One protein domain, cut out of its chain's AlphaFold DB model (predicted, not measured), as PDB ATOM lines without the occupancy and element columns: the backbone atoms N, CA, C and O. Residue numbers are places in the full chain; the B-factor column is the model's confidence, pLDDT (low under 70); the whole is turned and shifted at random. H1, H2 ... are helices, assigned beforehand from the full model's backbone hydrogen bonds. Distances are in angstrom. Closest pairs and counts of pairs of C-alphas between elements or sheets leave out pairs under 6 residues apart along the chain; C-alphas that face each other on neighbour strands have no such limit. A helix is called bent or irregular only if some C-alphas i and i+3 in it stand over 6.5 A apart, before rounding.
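What this domain is: This is residues 6 to 66 of the 367 residues of the protein "Protein-tyrosine-phosphatase" of Candida tenuis (strain ATCC 10573 / BCRC 21748 / CBS 615 / JCM 9827 / NBRC 10315 / NRRL Y-1498 / VKM Y-70) (UniProt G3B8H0). One long helix, H3, makes most of the length of a loose, elongated domain, and the short helix H2 packs on its side at residues 44 to 51. The printed part runs out through H1, H2 and their links and folds back through H3 to H4; H1 lies beyond the last residues of H3, near the first residue of H4, and residues 61 to 66 stick out as a free tail. The printed part has 61 residues with four named helices, in the order H1, H2, H3, H4, and no named strand; the class is all helix, with 40 of the 61 residues in helices. The whole is loose, with a radius of gyration of the C-alphas of 13.3 A, and the C-alphas span 41 by 21 by 16 A.

How they stand to each other: H3, residues 37 to 53, is the longest helix. H2, residues 23 to 26, touches H3, and H3 touches H2 with residues 44 to 51 alone. The closest C-alphas of the two are those of Val 25 and Phe 48, 5.9 A apart. H1, residues 6 to 14, is apart from H3, but only just, with the closest C-alphas 8.4 A apart. H4, residues 56 to 65, is close to H1 but not clearly touching, with 2 pairs of C-alphas within 8 A; the closest C-alphas are those of Asn 9 and Thr 56, 6.1 A apart. H1 and H4 stand at a steep tilt of 65 degrees and run opposite ways. H2 and H4 are apart, as are H1 and H2, and H3 and H4. In H1, H3 and H4 every O i to N i+4 pair is within hydrogen-bond range. H2 is too short for such a pair, and its 1 pair of O i and N i+3 is not within range.

Where its parts are: H3 measures 24.2 A from first to last C-alpha, from C-alpha 37 at (130.902, -2.535, 134.033) to C-alpha 53 at (133.840, 5.466, 156.731). H4 measures 14.3 A and ends with C-alpha 65 at (123.133, 0.355, 173.858). H1 measures 12.2 A and begins with C-alpha 6 at (141.343, -2.674, 168.210). H2 measures 5.2 A. None of the helices is bent or irregular.

The domain as a whole: The two C-alphas farthest apart are those of Pro 36 and Gly 65, 41.2 A. The printed part has no cut. The link from H3 to H4, with 2 residues, is tight; those from H1 to H2, with 8 residues, and from H2 to H3, with 10 residues, are short. Residues 61 to 66, of which 61 to 65 belong to H4, stand free. The mean pLDDT of the printed part is 87.1, and no printed residue is under 70.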
ATOM      1  N   SER A   6     140.293  -2.200 169.114       80.62
ATOM      2  CA  SER A   6     141.343  -2.674 168.210       80.62
ATOM      3  C   SER A   6     141.026  -4.038 167.594       80.62
ATOM      4  O   SER A   6     141.179  -4.196 166.390       80.62
ATOM      5  N   VAL A   7     140.521  -5.000 168.374       85.69
ATOM      6  CA  VAL A   7     140.191  -6.355 167.890       85.69
ATOM      7  C   VAL A   7     139.011  -6.328 166.919       85.69
ATOM      8  O   VAL A   7     139.068  -6.942 165.857       85.69
ATOM      9  N   VAL A   8     137.961  -5.561 167.228       86.19
ATOM     10  CA  VAL A   8     136.828  -5.381 166.302       86.19
ATOM     11  C   VAL A   8     137.282  -4.681 165.025       86.19
ATOM     12  O   VAL A   8     136.867  -5.053 163.931       86.19
ATOM     13  N   ASN A   9     138.179  -3.701 165.145       86.44
ATOM     14  CA  ASN A   9     138.744  -3.038 163.981       86.44
ATOM     15  C   ASN A   9     139.570  -4.003 163.115       86.44
ATOM     16  O   ASN A   9     139.438  -3.957 161.898       86.44
ATOM     17  N   LEU A  10     140.355  -4.902 163.719       89.00
ATOM     18  CA  LEU A  10     141.102  -5.944 163.003       89.00
ATOM     19  C   LEU A  10     140.170  -6.895 162.246       89.00
ATOM     20  O   LEU A  10     140.398  -7.135 161.066       89.00
ATOM     21  N   MET A  11     139.081  -7.360 162.866       89.12
ATOM     22  CA  MET A  11     138.073  -8.174 162.165       89.12
ATOM     23  C   MET A  11     137.444  -7.419 160.989       89.12
ATOM     24  O   MET A  11     137.272  -7.980 159.914       89.12
ATOM     25  N   ARG A  12     137.146  -6.127 161.157       88.25
ATOM     26  CA  ARG A  12     136.603  -5.288 160.078       88.25
ATOM     27  C   ARG A  12     137.612  -4.991 158.970       88.25
ATOM     28  O   ARG A  12     137.193  -4.705 157.853       88.25
ATOM     29  N   VAL A  13     138.908  -4.960 159.281       88.12
ATOM     30  CA  VAL A  13     139.988  -4.892 158.283       88.12
ATOM     31  C   VAL A  13     140.064  -6.218 157.536       88.12
ATOM     32  O   VAL A  13     140.153  -6.211 156.313       88.12
ATOM     33  N   TRP A  14     139.958  -7.337 158.256       91.00
ATOM     34  CA  TRP A  14     139.964  -8.670 157.669       91.00
ATOM     35  C   TRP A  14     138.801  -8.883 156.687       91.00
ATOM     36  O   TRP A  14     139.037  -9.252 155.541       91.00
ATOM     37  N   ASP A  15     137.573  -8.537 157.088       88.50
ATOM     38  CA  ASP A  15     136.342  -8.678 156.280       88.50
ATOM     39  C   ASP A  15     136.369  -7.859 154.969       88.50
ATOM     40  O   ASP A  15     135.563  -8.092 154.067       88.50
ATOM     41  N   ARG A  16     137.310  -6.910 154.837       91.31
ATOM     42  CA  ARG A  16     137.473  -6.041 153.660       91.31
ATOM     43  C   ARG A  16     138.804  -6.209 152.913       91.31
ATOM     44  O   ARG A  16     139.082  -5.394 152.037       91.31
ATOM     45  N   LEU A  17     139.629  -7.212 153.247       90.31
ATOM     46  CA  LEU A  17     140.975  -7.375 152.658       90.31
ATOM     47  C   LEU A  17     140.961  -7.502 151.133       90.31
ATOM     48  O   LEU A  17     141.830  -6.946 150.471       90.31
ATOM     49  N   GLU A  18     139.956  -8.174 150.577       91.31
ATOM     50  CA  GLU A  18     139.785  -8.354 149.125       91.31
ATOM     51  C   GLU A  18     139.253  -7.087 148.422       91.31
ATOM     52  O   GLU A  18     138.909  -7.102 147.240       91.31
ATOM     53  N   GLY A  19     139.167  -5.963 149.138       92.25
ATOM     54  CA  GLY A  19     138.780  -4.680 148.573       92.25
ATOM     55  C   GLY A  19     137.346  -4.696 148.042       92.25
ATOM     56  O   GLY A  19     136.395  -4.999 148.770       92.25
ATOM     57  N   LEU A  20     137.203  -4.366 146.757       91.69
ATOM     58  CA  LEU A  20     135.916  -4.305 146.056       91.69
ATOM     59  C   LEU A  20     135.253  -5.670 145.882       91.69
ATOM     60  O   LEU A  20     134.035  -5.726 145.747       91.69
ATOM     61  N   GLU A  21     136.041  -6.743 145.920       90.88
ATOM     62  CA  GLU A  21     135.539  -8.108 145.792       90.88
ATOM     63  C   GLU A  21     135.300  -8.773 147.155       90.88
ATOM     64  O   GLU A  21     134.957  -9.948 147.230       90.88
ATOM     65  N   SER A  22     135.452  -8.024 148.251       91.56
ATOM     66  CA  SER A  22     135.318  -8.584 149.593       91.56
ATOM     67  C   SER A  22     133.895  -9.006 149.944       91.56
ATOM     68  O   SER A  22     132.900  -8.383 149.553       91.56
ATOM     69  N   SER A  23     133.804 -10.019 150.807       87.25
ATOM     70  CA  SER A  23     132.540 -10.468 151.402       87.25
ATOM     71  C   SER A  23     131.765  -9.321 152.061       87.25
ATOM     72  O   SER A  23     130.541  -9.275 151.961       87.25
ATOM     73  N   SER A  24     132.447  -8.353 152.690       88.62
ATOM     74  CA  SER A  24     131.802  -7.171 153.287       88.62
ATOM     75  C   SER A  24     131.035  -6.306 152.279       88.62
ATOM     76  O   SER A  24     130.039  -5.676 152.638       88.62
ATOM     77  N   VAL A  25     131.486  -6.271 151.021       90.50
ATOM     78  CA  VAL A  25     130.863  -5.506 149.939       90.50
ATOM     79  C   VAL A  25     129.678  -6.291 149.382       90.50
ATOM     80  O   VAL A  25     128.546  -5.815 149.458       90.50
ATOM     81  N   PHE A  26     129.904  -7.528 148.934       88.56
ATOM     82  CA  PHE A  26     128.876  -8.395 148.333       88.56
ATOM     83  C   PHE A  26     127.777  -8.869 149.286       88.56
ATOM     84  O   PHE A  26     126.768  -9.422 148.858       88.56
ATOM     85  N   ARG A  27     127.954  -8.687 150.593       87.88
ATOM     86  CA  ARG A  27     126.876  -8.895 151.563       87.88
ATOM     87  C   ARG A  27     125.815  -7.799 151.461       87.88
ATOM     88  O   ARG A  27     124.644  -8.067 151.700       87.88
ATOM     89  N   GLN A  28     126.233  -6.575 151.144       88.75
ATOM     90  CA  GLN A  28     125.374  -5.390 151.112       88.75
ATOM     91  C   GLN A  28     124.826  -5.112 149.713       88.75
ATOM     92  O   GLN A  28     123.687  -4.670 149.570       88.75
ATOM     93  N   ILE A  29     125.620  -5.384 148.679       86.19
ATOM     94  CA  ILE A  29     125.203  -5.236 147.283       86.19
ATOM     95  C   ILE A  29     124.817  -6.604 146.715       86.19
ATOM     96  O   ILE A  29     125.453  -7.602 147.035       86.19
ATOM     97  N   GLY A  30     123.753  -6.644 145.910       81.88
ATOM     98  CA  GLY A  30     123.270  -7.864 145.254       81.88
ATOM     99  C   GLY A  30     124.199  -8.328 144.133       81.88
ATOM    100  O   GLY A  30     125.343  -7.871 144.035       81.88
ATOM    101  N   ASP A  31     123.711  -9.204 143.254       80.75
ATOM    102  CA  ASP A  31     124.502  -9.567 142.080       80.75
ATOM    103  C   ASP A  31     124.658  -8.346 141.160       80.75
ATOM    104  O   ASP A  31     123.691  -7.774 140.650       80.75
ATOM    105  N   THR A  32     125.907  -7.918 140.978       78.25
ATOM    106  CA  THR A  32     126.242  -6.757 140.151       78.25
ATOM    107  C   THR A  32     126.666  -7.134 138.731       78.25
ATOM    108  O   THR A  32     126.965  -6.238 137.940       78.25
ATOM    109  N   SER A  33     126.684  -8.429 138.394       76.56
ATOM    110  CA  SER A  33     127.095  -8.953 137.083       76.56
ATOM    111  C   SER A  33     126.196  -8.482 135.934       76.56
ATOM    112  O   SER A  33     126.651  -8.335 134.803       76.56
ATOM    113  N   LEU A  34     124.932  -8.187 136.244       73.38
ATOM    114  CA  LEU A  34     123.917  -7.744 135.289       73.38
ATOM    115  C   LEU A  34     123.996  -6.244 134.958       73.38
ATOM    116  O   LEU A  34     123.301  -5.778 134.056       73.38
ATOM    117  N   TYR A  35     124.805  -5.467 135.687       74.94
ATOM    118  CA  TYR A  35     124.965  -4.034 135.442       74.94
ATOM    119  C   TYR A  35     126.107  -3.764 134.454       74.94
ATOM    120  O   TYR A  35     127.086  -4.513 134.423       74.94
ATOM    121  N   PRO A  36     126.060  -2.644 133.704       79.75
ATOM    122  CA  PRO A  36     127.201  -2.194 132.919       79.75
ATOM    123  C   PRO A  36     128.475  -2.116 133.783       79.75
ATOM    124  O   PRO A  36     128.384  -1.691 134.942       79.75
ATOM    125  N   PRO A  37     129.667  -2.448 133.247       81.25
ATOM    126  CA  PRO A  37     130.902  -2.535 134.033       81.25
ATOM    127  C   PRO A  37     131.204  -1.283 134.869       81.25
ATOM    128  O   PRO A  37     131.577  -1.383 136.036       81.25
ATOM    129  N   HIS A  38     130.972  -0.093 134.306       79.31
ATOM    130  CA  HIS A  38     131.162   1.176 135.013       79.31
ATOM    131  C   HIS A  38     130.198   1.356 136.194       79.31
ATOM    132  O   HIS A  38     130.608   1.816 137.258       79.31
ATOM    133  N   THR A  39     128.934   0.962 136.035       76.69
ATOM    134  CA  THR A  39     127.912   1.038 137.088       76.69
ATOM    135  C   THR A  39     128.203   0.042 138.205       76.69
ATOM    136  O   THR A  39     128.151   0.402 139.380       76.69
ATOM    137  N   SER A  40     128.576  -1.190 137.845       85.00
ATOM    138  CA  SER A  40     128.991  -2.222 138.801       85.00
ATOM    139  C   SER A  40     130.188  -1.755 139.638       85.00
ATOM    140  O   SER A  40     130.136  -1.768 140.872       85.00
ATOM    141  N   LEU A  41     131.228  -1.226 138.980       89.38
ATOM    142  CA  LEU A  41     132.404  -0.668 139.646       89.38
ATOM    143  C   LEU A  41     132.038   0.491 140.583       89.38
ATOM    144  O   LEU A  41     132.504   0.538 141.721       89.38
ATOM    145  N   TYR A  42     131.182   1.412 140.135       87.31
ATOM    146  CA  TYR A  42     130.737   2.548 140.939       87.31
ATOM    147  C   TYR A  42     129.986   2.115 142.208       87.31
ATOM    148  O   TYR A  42     130.271   2.620 143.297       87.31
ATOM    149  N   ILE A  43     129.065   1.151 142.098       86.06
ATOM    150  CA  ILE A  43     128.312   0.611 143.243       86.06
ATOM    151  C   ILE A  43     129.265  -0.051 144.247       86.06
ATOM    152  O   ILE A  43     129.201   0.256 145.442       86.06
ATOM    153  N   LYS A  44     130.189  -0.898 143.768       91.56
ATOM    154  CA  LYS A  44     131.218  -1.542 144.602       91.56
ATOM    155  C   LYS A  44     132.086  -0.513 145.326       91.56
ATOM    156  O   LYS A  44     132.283  -0.621 146.535       91.56
ATOM    157  N   LEU A  45     132.553   0.518 144.616       93.00
ATOM    158  CA  LEU A  45     133.367   1.597 145.184       93.00
ATOM    159  C   LEU A  45     132.631   2.349 146.294       93.00
ATOM    160  O   LEU A  45     133.209   2.589 147.355       93.00
ATOM    161  N   ARG A  46     131.359   2.705 146.081       90.88
ATOM    162  CA  ARG A  46     130.575   3.406 147.104       90.88
ATOM    163  C   ARG A  46     130.328   2.540 148.335       90.88
ATOM    164  O   ARG A  46     130.513   3.030 149.447       90.88
ATOM    165  N   GLN A  47     129.972   1.267 148.155       92.44
ATOM    166  CA  GLN A  47     129.791   0.364 149.292       92.44
ATOM    167  C   GLN A  47     131.100   0.169 150.063       92.44
ATOM    168  O   GLN A  47     131.116   0.243 151.291       92.44
ATOM    169  N   PHE A  48     132.211  -0.043 149.356       93.75
ATOM    170  CA  PHE A  48     133.519  -0.199 149.985       93.75
ATOM    171  C   PHE A  48     133.926   1.058 150.759       93.75
ATOM    172  O   PHE A  48     134.397   0.962 151.891       93.75
ATOM    173  N   ARG A  49     133.667   2.248 150.201       92.88
ATOM    174  CA  ARG A  49     133.877   3.510 150.912       92.88
ATOM    175  C   ARG A  49     133.024   3.611 152.175       92.88
ATOM    176  O   ARG A  49     133.566   3.951 153.220       92.88
ATOM    177  N   TRP A  50     131.746   3.236 152.129       89.56
ATOM    178  CA  TRP A  50     130.933   3.158 153.348       89.56
ATOM    179  C   TRP A  50     131.531   2.212 154.389       89.56
ATOM    180  O   TRP A  50     131.590   2.564 155.565       89.56
ATOM    181  N   ASN A  51     132.050   1.053 153.981       90.50
ATOM    182  CA  ASN A  51     132.689   0.119 154.910       90.50
ATOM    183  C   ASN A  51     133.921   0.739 155.606       90.50
ATOM    184  O   ASN A  51     134.184   0.415 156.771       90.50
ATOM    185  N   LEU A  52     134.648   1.631 154.917       90.56
ATOM    186  CA  LEU A  52     135.785   2.388 155.457       90.56
ATOM    187  C   LEU A  52     135.355   3.538 156.378       90.56
ATOM    188  O   LEU A  52     135.976   3.730 157.422       90.56
ATOM    189  N   ASP A  53     134.298   4.266 156.016       90.31
ATOM    190  CA  ASP A  53     133.840   5.466 156.731       90.31
ATOM    191  C   ASP A  53     133.173   5.140 158.082       90.31
ATOM    192  O   ASP A  53     133.080   5.992 158.968       90.31
ATOM    193  N   VAL A  54     132.713   3.902 158.283       86.69
ATOM    194  CA  VAL A  54     132.067   3.507 159.541       86.69
ATOM    195  C   VAL A  54     133.091   3.433 160.687       86.69
ATOM    196  O   VAL A  54     134.014   2.614 160.673       86.69
ATOM    197  N   ASP A  55     132.893   4.223 161.744       88.62
ATOM    198  CA  ASP A  55     133.753   4.239 162.937       88.62
ATOM    199  C   ASP A  55     133.443   3.063 163.889       88.62
ATOM    200  O   ASP A  55     132.328   2.894 164.392       88.62
ATOM    201  N   THR A  56     134.468   2.260 164.198       89.00
ATOM    202  CA  THR A  56     134.377   1.119 165.125       89.00
ATOM    203  C   THR A  56     133.894   1.526 166.522       89.00
ATOM    204  O   THR A  56     133.133   0.791 167.151       89.00
ATOM    205  N   LYS A  57     134.284   2.701 167.029       88.69
ATOM    206  CA  LYS A  57     133.831   3.215 168.330       88.69
ATOM    207  C   LYS A  57     132.334   3.504 168.321       88.69
ATOM    208  O   LYS A  57     131.673   3.257 169.329       88.69
ATOM    209  N   VAL A  58     131.801   4.011 167.209       87.50
ATOM    210  CA  VAL A  58     130.364   4.278 167.050       87.50
ATOM    211  C   VAL A  58     129.588   2.965 167.034       87.50
ATOM    212  O   VAL A  58     128.662   2.818 167.830       87.50
ATOM    213  N   ILE A  59     130.020   1.971 166.246       86.62
ATOM    214  CA  ILE A  59     129.415   0.625 166.260       86.62
ATOM    215  C   ILE A  59     129.387   0.061 167.686       86.62
ATOM    216  O   ILE A  59     128.354  -0.406 168.157       86.62
ATOM    217  N   LEU A  60     130.511   0.115 168.403       88.75
ATOM    218  CA  LEU A  60     130.600  -0.436 169.755       88.75
ATOM    219  C   LEU A  60     129.679   0.275 170.755       88.75
ATOM    220  O   LEU A  60     129.196  -0.367 171.688       88.75
ATOM    221  N   LYS A  61     129.421   1.576 170.568       89.25
ATOM    222  CA  LYS A  61     128.413   2.309 171.346       89.25
ATOM    223  C   LYS A  61     127.003   1.812 171.034       89.25
ATOM    224  O   LYS A  61     126.256   1.576 171.978       89.25
ATOM    225  N   TYR A  62     126.670   1.597 169.757       86.44
ATOM    226  CA  TYR A  62     125.388   1.003 169.362       86.44
ATOM    227  C   TYR A  62     125.203  -0.391 169.961       86.44
ATOM    228  O   TYR A  62     124.196  -0.624 170.611       86.44
ATOM    229  N   ILE A  63     126.195  -1.279 169.836       86.19
ATOM    230  CA  ILE A  63     126.143  -2.633 170.416       86.19
ATOM    231  C   ILE A  63     125.944  -2.568 171.932       86.19
ATOM    232  O   ILE A  63     125.138  -3.310 172.479       86.19
ATOM    233  N   LYS A  64     126.653  -1.665 172.620       86.56
ATOM    234  CA  LYS A  64     126.507  -1.488 174.070       86.56
ATOM    235  C   LYS A  64     125.102  -1.010 174.458       86.56
ATOM    236  O   LYS A  64     124.632  -1.381 175.526       86.56
ATOM    237  N   GLY A  65     124.485  -0.160 173.639       86.25
ATOM    238  CA  GLY A  65     123.133   0.355 173.858       86.25
ATOM    239  C   GLY A  65     122.022  -0.535 173.298       86.25
ATOM    240  O   GLY A  65     120.854  -0.200 173.461       86.25
ATOM    241  N   PHE A  66     122.359  -1.633 172.617       86.06
ATOM    242  CA  PHE A  66     121.372  -2.519 172.018       86.06
ATOM    243  C   PHE A  66     120.789  -3.440 173.091       86.06
ATOM    244  O   PHE A  66     121.436  -4.386 173.542       86.06
TER     245      PHE A  66